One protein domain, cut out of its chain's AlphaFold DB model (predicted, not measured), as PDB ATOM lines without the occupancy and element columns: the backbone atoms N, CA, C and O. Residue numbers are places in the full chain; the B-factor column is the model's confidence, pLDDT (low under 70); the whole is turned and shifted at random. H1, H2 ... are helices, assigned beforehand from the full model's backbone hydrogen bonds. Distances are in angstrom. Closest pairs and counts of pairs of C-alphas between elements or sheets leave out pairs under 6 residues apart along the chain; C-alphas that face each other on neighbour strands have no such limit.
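Overview. This is residues 21 to 98 of the 168 residues of an uncharacterized protein of Pseudochrobactrum saccharolyticum (UniProt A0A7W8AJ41). One long helix, H3, makes the length of this domain; the short helices H1 and H2 pack on its first part, H2 crossing it steeply, and they form a small compact head with it. From residue 71 onward H3 sticks out of that head as a free arm. The printed part has 78 residues with three named helices, in the order H1, H2, H3, and no named strand; its class is all helix. The whole is extended, with a radius of gyration of the C-alphas of 20.5 A and spans of 68 by 24 by 14 A.

Along the chain. Find C-alpha 21 at (29.719, 25.024, -44.232); from there H1 runs through residues 21 to 28. Next comes H2, residues 33 to 44, 16.6 A from first to last C-alpha, starting at (16.350, 32.394, -35.582). H3, residues 56 to 97, covers 61.4 A and ends with C-alpha 97 at (-27.120, 29.194, -9.699).

Arrangement. Look at Phe 24 and Pro 56, whose C-alphas, 5.0 A apart, are the closest of H1 and H3. These helices touch, H3 with residues 56 to 60 alone, and run the same way at a shallow tilt of 18 degrees. H2 touches H3 with residues 35 to 39 alone, meeting residues 59 to 67 of H3; the closest C-alphas, of Ala 39 and Cys 63, are 5.9 A apart. Their lines stand at a steep tilt of 61 degrees, opposite ways. H1 and H2 are apart, but only just, at 8.2 A. In H1, H2 and H3 every O i to N i+4 pair is within hydrogen-bond range.

Size, cuts and confidence. Leu 21 and Lys 98 hold the two C-alphas farthest apart, 68.6 A. Residues 71 to 98, of which 71 to 97 belong to H3, stand free; the body without them spans 26 by 26 by 14 A. The link from H1 to H2 is tight, and that from H2 to H3, 11 residues, is long. The printed part has no cut; its mean pLDDT is 87.3, and no printed residue is under 70.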
ATOM      1  N   LEU A  21      30.830  24.088 -44.016       78.69
ATOM      2  CA  LEU A  21      29.719  25.024 -44.232       78.69
ATOM      3  C   LEU A  21      28.425  24.308 -44.638       78.69
ATOM      4  O   LEU A  21      27.396  24.524 -44.002       78.69
ATOM      5  N   LEU A  22      28.487  23.406 -45.623       82.75
ATOM      6  CA  LEU A  22      27.322  22.621 -46.054       82.75
ATOM      7  C   LEU A  22      26.751  21.763 -44.917       82.75
ATOM      8  O   LEU A  22      25.538  21.616 -44.791       82.75
ATOM      9  N   SER A  23      27.617  21.227 -44.058       80.62
ATOM     10  CA  SER A  23      27.193  20.441 -42.897       80.62
ATOM     11  C   SER A  23      26.475  21.301 -41.852       80.62
ATOM     12  O   SER A  23      25.524  20.836 -41.225       80.62
ATOM     13  N   PHE A  24      26.898  22.556 -41.660       84.19
ATOM     14  CA  PHE A  24      26.188  23.508 -40.803       84.19
ATOM     15  C   PHE A  24      24.857  23.956 -41.408       84.19
ATOM     16  O   PHE A  24      23.883  24.075 -40.669       84.19
ATOM     17  N   GLU A  25      24.789  24.180 -42.720       86.75
ATOM     18  CA  GLU A  25      23.535  24.526 -43.400       86.75
ATOM     19  C   GLU A  25      22.487  23.417 -43.244       86.75
ATOM     20  O   GLU A  25      21.365  23.701 -42.824       86.75
ATOM     21  N   ASP A  26      22.873  22.157 -43.474       88.50
ATOM     22  CA  ASP A  26      22.008  20.981 -43.288       88.50
ATOM     23  C   ASP A  26      21.571  20.830 -41.818       88.50
ATOM     24  O   ASP A  26      20.394  20.649 -41.505       88.50
ATOM     25  N   ALA A  27      22.500  21.010 -40.871       87.88
ATOM     26  CA  ALA A  27      22.187  20.971 -39.442       87.88
ATOM     27  C   ALA A  27      21.203  22.076 -39.013       87.88
ATOM     28  O   ALA A  27      20.364  21.865 -38.130       87.88
ATOM     29  N   LEU A  28      21.287  23.260 -39.615       87.75
ATOM     30  CA  LEU A  28      20.448  24.408 -39.275       87.75
ATOM     31  C   LEU A  28      19.135  24.464 -40.063       87.75
ATOM     32  O   LEU A  28      18.308  25.344 -39.803       87.75
ATOM     33  N   GLU A  29      18.889  23.514 -40.965       89.25
ATOM     34  CA  GLU A  29      17.659  23.470 -41.745       89.25
ATOM     35  C   GLU A  29      16.418  23.381 -40.830       89.25
ATOM     36  O   GLU A  29      16.309  22.543 -39.925       89.25
ATOM     37  N   GLY A  30      15.465  24.298 -41.040       86.31
ATOM     38  CA  GLY A  30      14.212  24.367 -40.281       86.31
ATOM     39  C   GLY A  30      14.331  24.917 -38.852       86.31
ATOM     40  O   GLY A  30      13.322  24.975 -38.143       86.31
ATOM     41  N   VAL A  31      15.520  25.349 -38.419       89.00
ATOM     42  CA  VAL A  31      15.729  25.969 -37.103       89.00
ATOM     43  C   VAL A  31      15.317  27.442 -37.148       89.00
ATOM     44  O   VAL A  31      15.728  28.202 -38.022       89.00
ATOM     45  N   SER A  32      14.504  27.888 -36.185       90.06
ATOM     46  CA  SER A  32      14.122  29.302 -36.108       90.06
ATOM     47  C   SER A  32      15.271  30.174 -35.590       90.06
ATOM     48  O   SER A  32      16.043  29.763 -34.723       90.06
ATOM     49  N   ALA A  33      15.331  31.435 -36.031       89.06
ATOM     50  CA  ALA A  33      16.350  32.394 -35.582       89.06
ATOM     51  C   ALA A  33      16.409  32.548 -34.047       89.06
ATOM     52  O   ALA A  33      17.479  32.715 -33.469       89.06
ATOM     53  N   THR A  34      15.262  32.440 -33.371       88.44
ATOM     54  CA  THR A  34      15.175  32.485 -31.903       88.44
ATOM     55  C   THR A  34      15.853  31.291 -31.235       88.44
ATOM     56  O   THR A  34      16.480  31.456 -30.195       88.44
ATOM     57  N   VAL A  35      15.718  30.091 -31.815       90.88
ATOM     58  CA  VAL A  35      16.363  28.875 -31.304       90.88
ATOM     59  C   VAL A  35      17.868  28.971 -31.516       90.88
ATOM     60  O   VAL A  35      18.625  28.678 -30.597       90.88
ATOM     61  N   LEU A  36      18.295  29.462 -32.682       89.44
ATOM     62  CA  LEU A  36      19.710  29.637 -32.994       89.44
ATOM     63  C   LEU A  36      20.394  30.638 -32.050       89.44
ATOM     64  O   LEU A  36      21.470  30.352 -31.535       89.44
ATOM     65  N   LEU A  37      19.759  31.782 -31.771       89.50
ATOM     66  CA  LEU A  37      20.290  32.777 -30.831       89.50
ATOM     67  C   LEU A  37      20.510  32.178 -29.432       89.50
ATOM     68  O   LEU A  37      21.543  32.409 -28.802       89.50
ATOM     69  N   GLU A  38      19.547  31.391 -28.954       90.31
ATOM     70  CA  GLU A  38      19.629  30.754 -27.642       90.31
ATOM     71  C   GLU A  38      20.650  29.608 -27.626       90.31
ATOM     72  O   GLU A  38      21.385  29.453 -26.652       90.31
ATOM     73  N   ALA A  39      20.770  28.855 -28.723       88.88
ATOM     74  CA  ALA A  39      21.803  27.837 -28.885       88.88
ATOM     75  C   ALA A  39      23.203  28.463 -28.807       88.88
ATOM     76  O   ALA A  39      24.035  28.003 -28.028       88.88
ATOM     77  N   VAL A  40      23.442  29.570 -29.519       87.00
ATOM     78  CA  VAL A  40      24.707  30.325 -29.447       87.00
ATOM     79  C   VAL A  40      24.977  30.819 -28.022       87.00
ATOM     80  O   VAL A  40      26.098  30.705 -27.523       87.00
ATOM     81  N   ARG A  41      23.952  31.315 -27.321       87.69
ATOM     82  CA  ARG A  41      24.081  31.735 -25.920       87.69
ATOM     83  C   ARG A  41      24.482  30.577 -25.001       87.69
ATOM     84  O   ARG A  41      25.355  30.764 -24.158       87.69
ATOM     85  N   GLN A  42      23.882  29.400 -25.168       88.38
ATOM     86  CA  GLN A  42      24.201  28.210 -24.371       88.38
ATOM     87  C   GLN A  42      25.594  27.649 -24.688       88.38
ATOM     88  O   GLN A  42      26.314  27.245 -23.774       88.38
ATOM     89  N   VAL A  43      26.021  27.692 -25.952       84.94
ATOM     90  CA  VAL A  43      27.400  27.357 -26.346       84.94
ATOM     91  C   VAL A  43      28.398  28.274 -25.636       84.94
ATOM     92  O   VAL A  43      29.338  27.784 -25.016       84.94
ATOM     93  N   ASN A  44      28.148  29.588 -25.621       83.81
ATOM     94  CA  ASN A  44      28.997  30.557 -24.914       83.81
ATOM     95  C   ASN A  44      29.018  30.354 -23.388       83.81
ATOM     96  O   ASN A  44      29.967  30.755 -22.724       83.81
ATOM     97  N   GLN A  45      27.987  29.721 -22.826       87.19
ATOM     98  CA  GLN A  45      27.923  29.334 -21.413       87.19
ATOM     99  C   GLN A  45      28.586  27.976 -21.128       87.19
ATOM    100  O   GLN A  45      28.432  27.442 -20.033       87.19
ATOM    101  N   ALA A  46      29.314  27.415 -22.099       83.62
ATOM    102  CA  ALA A  46      29.990  26.126 -22.002       83.62
ATOM    103  C   ALA A  46      29.048  24.948 -21.673       83.62
ATOM    104  O   ALA A  46      29.466  23.961 -21.068       83.62
ATOM    105  N   VAL A  47      27.781  25.006 -22.113       86.12
ATOM    106  CA  VAL A  47      26.783  23.937 -21.881       86.12
ATOM    107  C   VAL A  47      27.199  22.598 -22.505       86.12
ATOM    108  O   VAL A  47      26.793  21.544 -22.021       86.12
ATOM    109  N   LEU A  48      28.036  22.626 -23.545       82.56
ATOM    110  CA  LEU A  48      28.567  21.426 -24.200       82.56
ATOM    111  C   LEU A  48      29.666  20.719 -23.385       82.56
ATOM    112  O   LEU A  48      30.046  19.600 -23.713       82.56
ATOM    113  N   GLY A  49      30.176  21.340 -22.315       84.31
ATOM    114  CA  GLY A  49      31.204  20.743 -21.454       84.31
ATOM    115  C   GLY A  49      32.619  20.766 -22.043       84.31
ATOM    116  O   GLY A  49      33.531  20.187 -21.454       84.31
ATOM    117  N   HIS A  50      32.824  21.450 -23.170       83.56
ATOM    118  CA  HIS A  50      34.134  21.673 -23.779       83.56
ATOM    119  C   HIS A  50      34.304  23.122 -24.253       83.56
ATOM    120  O   HIS A  50      33.330  23.826 -24.506       83.56
ATOM    121  N   ALA A  51      35.560  23.552 -24.409       77.31
ATOM    122  CA  ALA A  51      35.915  24.894 -24.882       77.31
ATOM    123  C   ALA A  51      36.011  25.011 -26.419       77.31
ATOM    124  O   ALA A  51      36.315  26.082 -26.937       77.31
ATOM    125  N   PHE A  52      35.790  23.916 -27.151       78.25
ATOM    126  CA  PHE A  52      35.803  23.916 -28.616       78.25
ATOM    127  C   PHE A  52      34.507  24.477 -29.204       78.25
ATOM    128  O   PHE A  52      33.449  24.406 -28.574       78.25
ATOM    129  N   HIS A  53      34.592  24.992 -30.432       79.25
ATOM    130  CA  HIS A  53      33.409  25.323 -31.220       79.25
ATOM    131  C   HIS A  53      32.550  24.071 -31.454       79.25
ATOM    132  O   HIS A  53      33.107  22.984 -31.624       79.25
ATOM    133  N   PRO A  54      31.213  24.212 -31.458       84.44
ATOM    134  CA  PRO A  54      30.319  23.086 -31.673       84.44
ATOM    135  C   PRO A  54      30.509  22.516 -33.074       84.44
ATOM    136  O   PRO A  54      30.572  23.262 -34.053       84.44
ATOM    137  N   SER A  55      30.532  21.193 -33.179       86.62
ATOM    138  CA  SER A  55      30.357  20.521 -34.463       86.62
ATOM    139  C   SER A  55      28.909  20.688 -34.969       86.62
ATOM    140  O   SER A  55      27.989  20.881 -34.164       86.62
ATOM    141  N   PRO A  56      28.658  20.591 -36.290       86.44
ATOM    142  CA  PRO A  56      27.303  20.658 -36.844       86.44
ATOM    143  C   PRO A  56      26.263  19.750 -36.145       86.44
ATOM    144  O   PRO A  56      25.188  20.247 -35.796       86.44
ATOM    145  N   PRO A  57      26.542  18.460 -35.852       87.12
ATOM    146  CA  PRO A  57      25.581  17.606 -35.149       87.12
ATOM    147  C   PRO A  57      25.345  18.022 -33.689       87.12
ATOM    148  O   PRO A  57      24.219  17.914 -33.202       87.12
ATOM    149  N   GLU A  58      26.359  18.536 -32.987       87.31
ATOM    150  CA  GLU A  58      26.190  19.049 -31.619       87.31
ATOM    151  C   GLU A  58      25.288  20.284 -31.596       87.31
ATOM    152  O   GLU A  58      24.397  20.393 -30.748       87.31
ATOM    153  N   LEU A  59      25.471  21.190 -32.563       88.62
ATOM    154  CA  LEU A  59      24.618  22.365 -32.713       88.62
ATOM    155  C   LEU A  59      23.173  21.961 -33.031       88.62
ATOM    156  O   LEU A  59      22.247  22.499 -32.424       88.62
ATOM    157  N   ARG A  60      22.972  20.968 -33.910       91.94
ATOM    158  CA  ARG A  60      21.641  20.420 -34.213       91.94
ATOM    159  C   ARG A  60      20.949  19.893 -32.961       91.94
ATOM    160  O   ARG A  60      19.819  20.286 -32.673       91.94
ATOM    161  N   MET A  61      21.635  19.045 -32.195       91.62
ATOM    162  CA  MET A  61      21.089  18.470 -30.964       91.62
ATOM    163  C   MET A  61      20.690  19.547 -29.951       91.62
ATOM    164  O   MET A  61      19.657  19.430 -29.285       91.62
ATOM    165  N   LEU A  62      21.497  20.603 -29.831       92.06
ATOM    166  CA  LEU A  62      21.204  21.725 -28.948       92.06
ATOM    167  C   LEU A  62      19.966  22.502 -29.416       92.06
ATOM    168  O   LEU A  62      19.081  22.789 -28.608       92.06
ATOM    169  N   CYS A  63      19.869  22.780 -30.717       92.56
ATOM    170  CA  CYS A  63      18.707  23.425 -31.322       92.56
ATOM    171  C   CYS A  63      17.424  22.607 -31.111       92.56
ATOM    172  O   CYS A  63      16.427  23.157 -30.643       92.56
ATOM    173  N   ASP A  64      17.455  21.293 -31.357       93.75
ATOM    174  CA  ASP A  64      16.301  20.406 -31.158       93.75
ATOM    175  C   ASP A  64      15.856  20.382 -29.683       93.75
ATOM    176  O   ASP A  64      14.660  20.443 -29.373       93.75
ATOM    177  N   LYS A  65      16.815  20.368 -28.746       93.94
ATOM    178  CA  LYS A  65      16.537  20.447 -27.304       93.94
ATOM    179  C   LYS A  65      15.833  21.754 -26.934       93.94
ATOM    180  O   LYS A  65      14.823  21.722 -26.229       93.94
ATOM    181  N   ILE A  66      16.336  22.890 -27.412       93.94
ATOM    182  CA  ILE A  66      15.755  24.212 -27.134       93.94
ATOM    183  C   ILE A  66      14.364  24.330 -27.765       93.94
ATOM    184  O   ILE A  66      13.418  24.780 -27.119       93.94
ATOM    185  N   GLN A  67      14.202  23.878 -29.009       93.50
ATOM    186  CA  GLN A  67      12.913  23.892 -29.694       93.50
ATOM    187  C   GLN A  67      11.868  23.064 -28.940       93.50
ATOM    188  O   GLN A  67      10.720  23.503 -28.782       93.50
ATOM    189  N   ARG A  68      12.262  21.900 -28.415       93.12
ATOM    190  CA  ARG A  68      11.405  21.072 -27.566       93.12
ATOM    191  C   ARG A  68      10.995  21.805 -26.290       93.12
ATOM    192  O   ARG A  68       9.805  21.852 -25.996       93.12
ATOM    193  N   GLN A  69      11.935  22.439 -25.592       93.19
ATOM    194  CA  GLN A  69      11.643  23.220 -24.382       93.19
ATOM    195  C   GLN A  69      10.647  24.353 -24.653       93.19
ATOM    196  O   GLN A  69       9.649  24.485 -23.949       93.19
ATOM    197  N   ILE A  70      10.856  25.122 -25.725       92.06
ATOM    198  CA  ILE A  70       9.939  26.202 -26.122       92.06
ATOM    199  C   ILE A  70       8.539  25.647 -26.413       92.06
ATOM    200  O   ILE A  70       7.535  26.257 -26.041       92.06
ATOM    201  N   SER A  71       8.459  24.497 -27.080       91.50
ATOM    202  CA  SER A  71       7.191  23.852 -27.426       91.50
ATOM    203  C   SER A  71       6.455  23.349 -26.183       91.50
ATOM    204  O   SER A  71       5.261  23.607 -26.031       91.50
ATOM    205  N   GLU A  72       7.169  22.704 -25.260       93.75
ATOM    206  CA  GLU A  72       6.631  22.231 -23.981       93.75
ATOM    207  C   GLU A  72       6.152  23.397 -23.105       93.75
ATOM    208  O   GLU A  72       5.063  23.336 -22.532       93.75
ATOM    209  N   ASP A  73       6.902  24.496 -23.053       92.12
ATOM    210  CA  ASP A  73       6.515  25.692 -22.304       92.12
ATOM    211  C   ASP A  73       5.273  26.365 -22.892       92.12
ATOM    212  O   ASP A  73       4.390  26.802 -22.149       92.12
ATOM    213  N   ARG A  74       5.166  26.428 -24.225       92.25
ATOM    214  CA  ARG A  74       3.958  26.921 -24.903       92.25
ATOM    215  C   ARG A  74       2.756  26.031 -24.609       92.25
ATOM    216  O   ARG A  74       1.693  26.557 -24.284       92.25
ATOM    217  N   ALA A  75       2.924  24.711 -24.674       92.69
ATOM    218  CA  ALA A  75       1.868  23.760 -24.345       92.69
ATOM    219  C   ALA A  75       1.414  23.916 -22.885       92.69
ATOM    220  O   ALA A  75       0.217  24.020 -22.620       92.69
ATOM    221  N   ARG A  76       2.359  24.039 -21.945       92.31
ATOM    222  CA  ARG A  76       2.067  24.243 -20.520       92.31
ATOM    223  C   ARG A  76       1.316  25.550 -20.264       92.31
ATOM    224  O   ARG A  76       0.363  25.562 -19.490       92.31
ATOM    225  N   LYS A  77       1.711  26.645 -20.922       92.88
ATOM    226  CA  LYS A  77       1.009  27.937 -20.827       92.88
ATOM    227  C   LYS A  77      -0.411  27.853 -21.381       92.88
ATOM    228  O   LYS A  77      -1.341  28.303 -20.719       92.88
ATOM    229  N   ALA A  78      -0.586  27.234 -22.549       93.00
ATOM    230  CA  ALA A  78      -1.900  27.058 -23.159       93.00
ATOM    231  C   ALA A  78      -2.839  26.221 -22.273       93.00
ATOM    232  O   ALA A  78      -4.004  26.574 -22.101       93.00
ATOM    233  N   GLU A  79      -2.324  25.150 -21.671       91.75
ATOM    234  CA  GLU A  79      -3.078  24.312 -20.738       91.75
ATOM    235  C   GLU A  79      -3.466  25.083 -19.467       91.75
ATOM    236  O   GLU A  79      -4.627  25.073 -19.058       91.75
ATOM    237  N   GLY A  80      -2.532  25.847 -18.889       91.12
ATOM    238  CA  GLY A  80      -2.815  26.710 -17.739       91.12
ATOM    239  C   GLY A  80      -3.888  27.766 -18.032       91.12
ATOM    240  O   GLY A  80      -4.768  28.011 -17.206       91.12
ATOM    241  N   GLU A  81      -3.875  28.359 -19.229       92.00
ATOM    242  CA  GLU A  81      -4.925  29.289 -19.653       92.00
ATOM    243  C   GLU A  81      -6.287  28.610 -19.813       92.00
ATOM    244  O   GLU A  81      -7.298  29.183 -19.403       92.00
ATOM    245  N   ARG A  82      -6.332  27.397 -20.376       90.44
ATOM    246  CA  ARG A  82      -7.574  26.615 -20.494       90.44
ATOM    247  C   ARG A  82      -8.165  26.326 -19.122       90.44
ATOM    248  O   ARG A  82      -9.319  26.673 -18.880       90.44
ATOM    249  N   GLN A  83      -7.359  25.805 -18.202       89.81
ATOM    250  CA  GLN A  83      -7.793  25.510 -16.834       89.81
ATOM    251  C   GLN A  83      -8.282  26.761 -16.103       89.81
ATOM    252  O   GLN A  83      -9.288  26.715 -15.389       89.81
ATOM    253  N   ARG A  84      -7.609  27.900 -16.306       90.00
ATOM    254  CA  ARG A  84      -8.044  29.180 -15.745       90.00
ATOM    255  C   ARG A  84      -9.403  29.601 -16.299       90.00
ATOM    256  O   ARG A  84     -10.293  29.919 -15.512       90.00
ATOM    257  N   ARG A  85      -9.589  29.560 -17.622       90.31
ATOM    258  CA  ARG A  85     -10.865  29.907 -18.273       90.31
ATOM    259  C   ARG A  85     -11.995  28.986 -17.819       90.31
ATOM    260  O   ARG A  85     -13.078  29.470 -17.502       90.31
ATOM    261  N   GLU A  86     -11.748  27.682 -17.730       91.25
ATOM    262  CA  GLU A  86     -12.730  26.720 -17.220       91.25
ATOM    263  C   GLU A  86     -13.090  26.990 -15.757       91.25
ATOM    264  O   GLU A  86     -14.265  26.969 -15.394       91.25
ATOM    265  N   SER A  87     -12.099  27.286 -14.914       90.06
ATOM    266  CA  SER A  87     -12.319  27.610 -13.499       90.06
ATOM    267  C   SER A  87     -13.140  28.888 -13.335       90.06
ATOM    268  O   SER A  87     -14.080  28.924 -12.540       90.06
ATOM    269  N   GLU A  88     -12.829  29.925 -14.116       89.81
ATOM    270  CA  GLU A  88     -13.589  31.177 -14.147       89.81
ATOM    271  C   GLU A  88     -15.030  30.938 -14.624       89.81
ATOM    272  O   GLU A  88     -15.973  31.395 -13.977       89.81
ATOM    273  N   GLN A  89     -15.234  30.146 -15.682       88.56
ATOM    274  CA  GLN A  89     -16.572  29.776 -16.153       88.56
ATOM    275  C   GLN A  89     -17.366  28.988 -15.109       88.56
ATOM    276  O   GLN A  89     -18.527  29.318 -14.861       88.56
ATOM    277  N   ARG A  90     -16.760  27.989 -14.456       84.94
ATOM    278  CA  ARG A  90     -17.403  27.233 -13.367       84.94
ATOM    279  C   ARG A  90     -17.790  28.151 -12.212       84.94
ATOM    280  O   ARG A  90     -18.889  28.020 -11.676       84.94
ATOM    281  N   ARG A  91     -16.930  29.114 -11.855       83.56
ATOM    282  CA  ARG A  91     -17.226  30.101 -10.807       83.56
ATOM    283  C   ARG A  91     -18.426  30.969 -11.180       83.56
ATOM    284  O   ARG A  91     -19.345  31.096 -10.376       83.56
ATOM    285  N   LEU A  92     -18.457  31.490 -12.407       82.50
ATOM    286  CA  LEU A  92     -19.566  32.301 -12.919       82.50
ATOM    287  C   LEU A  92     -20.879  31.510 -12.993       82.50
ATOM    288  O   LEU A  92     -21.936  32.033 -12.643       82.50
ATOM    289  N   GLN A  93     -20.835  30.249 -13.431       80.88
ATOM    290  CA  GLN A  93     -22.010  29.373 -13.442       80.88
ATOM    291  C   GLN A  93     -22.526  29.133 -12.023       80.88
ATOM    292  O   GLN A  93     -23.709  29.331 -11.760       80.88
ATOM    293  N   HIS A  94     -21.635  28.800 -11.088       75.50
ATOM    294  CA  HIS A  94     -21.998  28.612  -9.688       75.50
ATOM    295  C   HIS A  94     -22.605  29.881  -9.068       75.50
ATOM    296  O   HIS A  94     -23.593  29.798  -8.343       75.50
ATOM    297  N   GLU A  95     -22.066  31.066  -9.369       74.62
ATOM    298  CA  GLU A  95     -22.632  32.342  -8.916       74.62
ATOM    299  C   GLU A  95     -24.049  32.582  -9.456       74.62
ATOM    300  O   GLU A  95     -24.921  32.992  -8.685       74.62
ATOM    301  N   LYS A  96     -24.307  32.260 -10.732       74.56
ATOM    302  CA  LYS A  96     -25.643  32.358 -11.345       74.56
ATOM    303  C   LYS A  96     -26.658  31.405 -10.709       74.56
ATOM    304  O   LYS A  96     -27.823  31.765 -10.573       74.56
ATOM    305  N   THR A  97     -26.233  30.214 -10.289       71.62
ATOM    306  CA  THR A  97     -27.120  29.194  -9.699       71.62
ATOM    307  C   THR A  97     -27.479  29.470  -8.230       71.62
ATOM    308  O   THR A  97     -28.412  28.864  -7.700       71.62
ATOM    309  N   LYS A  98     -26.792  30.390  -7.536       70.75
ATOM    310  CA  LYS A  98     -27.076  30.691  -6.121       70.75
ATOM    311  C   LYS A  98     -28.350  31.521  -5.946       70.75
ATOM    312  O   LYS A  98     -28.273  32.748  -5.825       70.75
TER     313      LYS A  98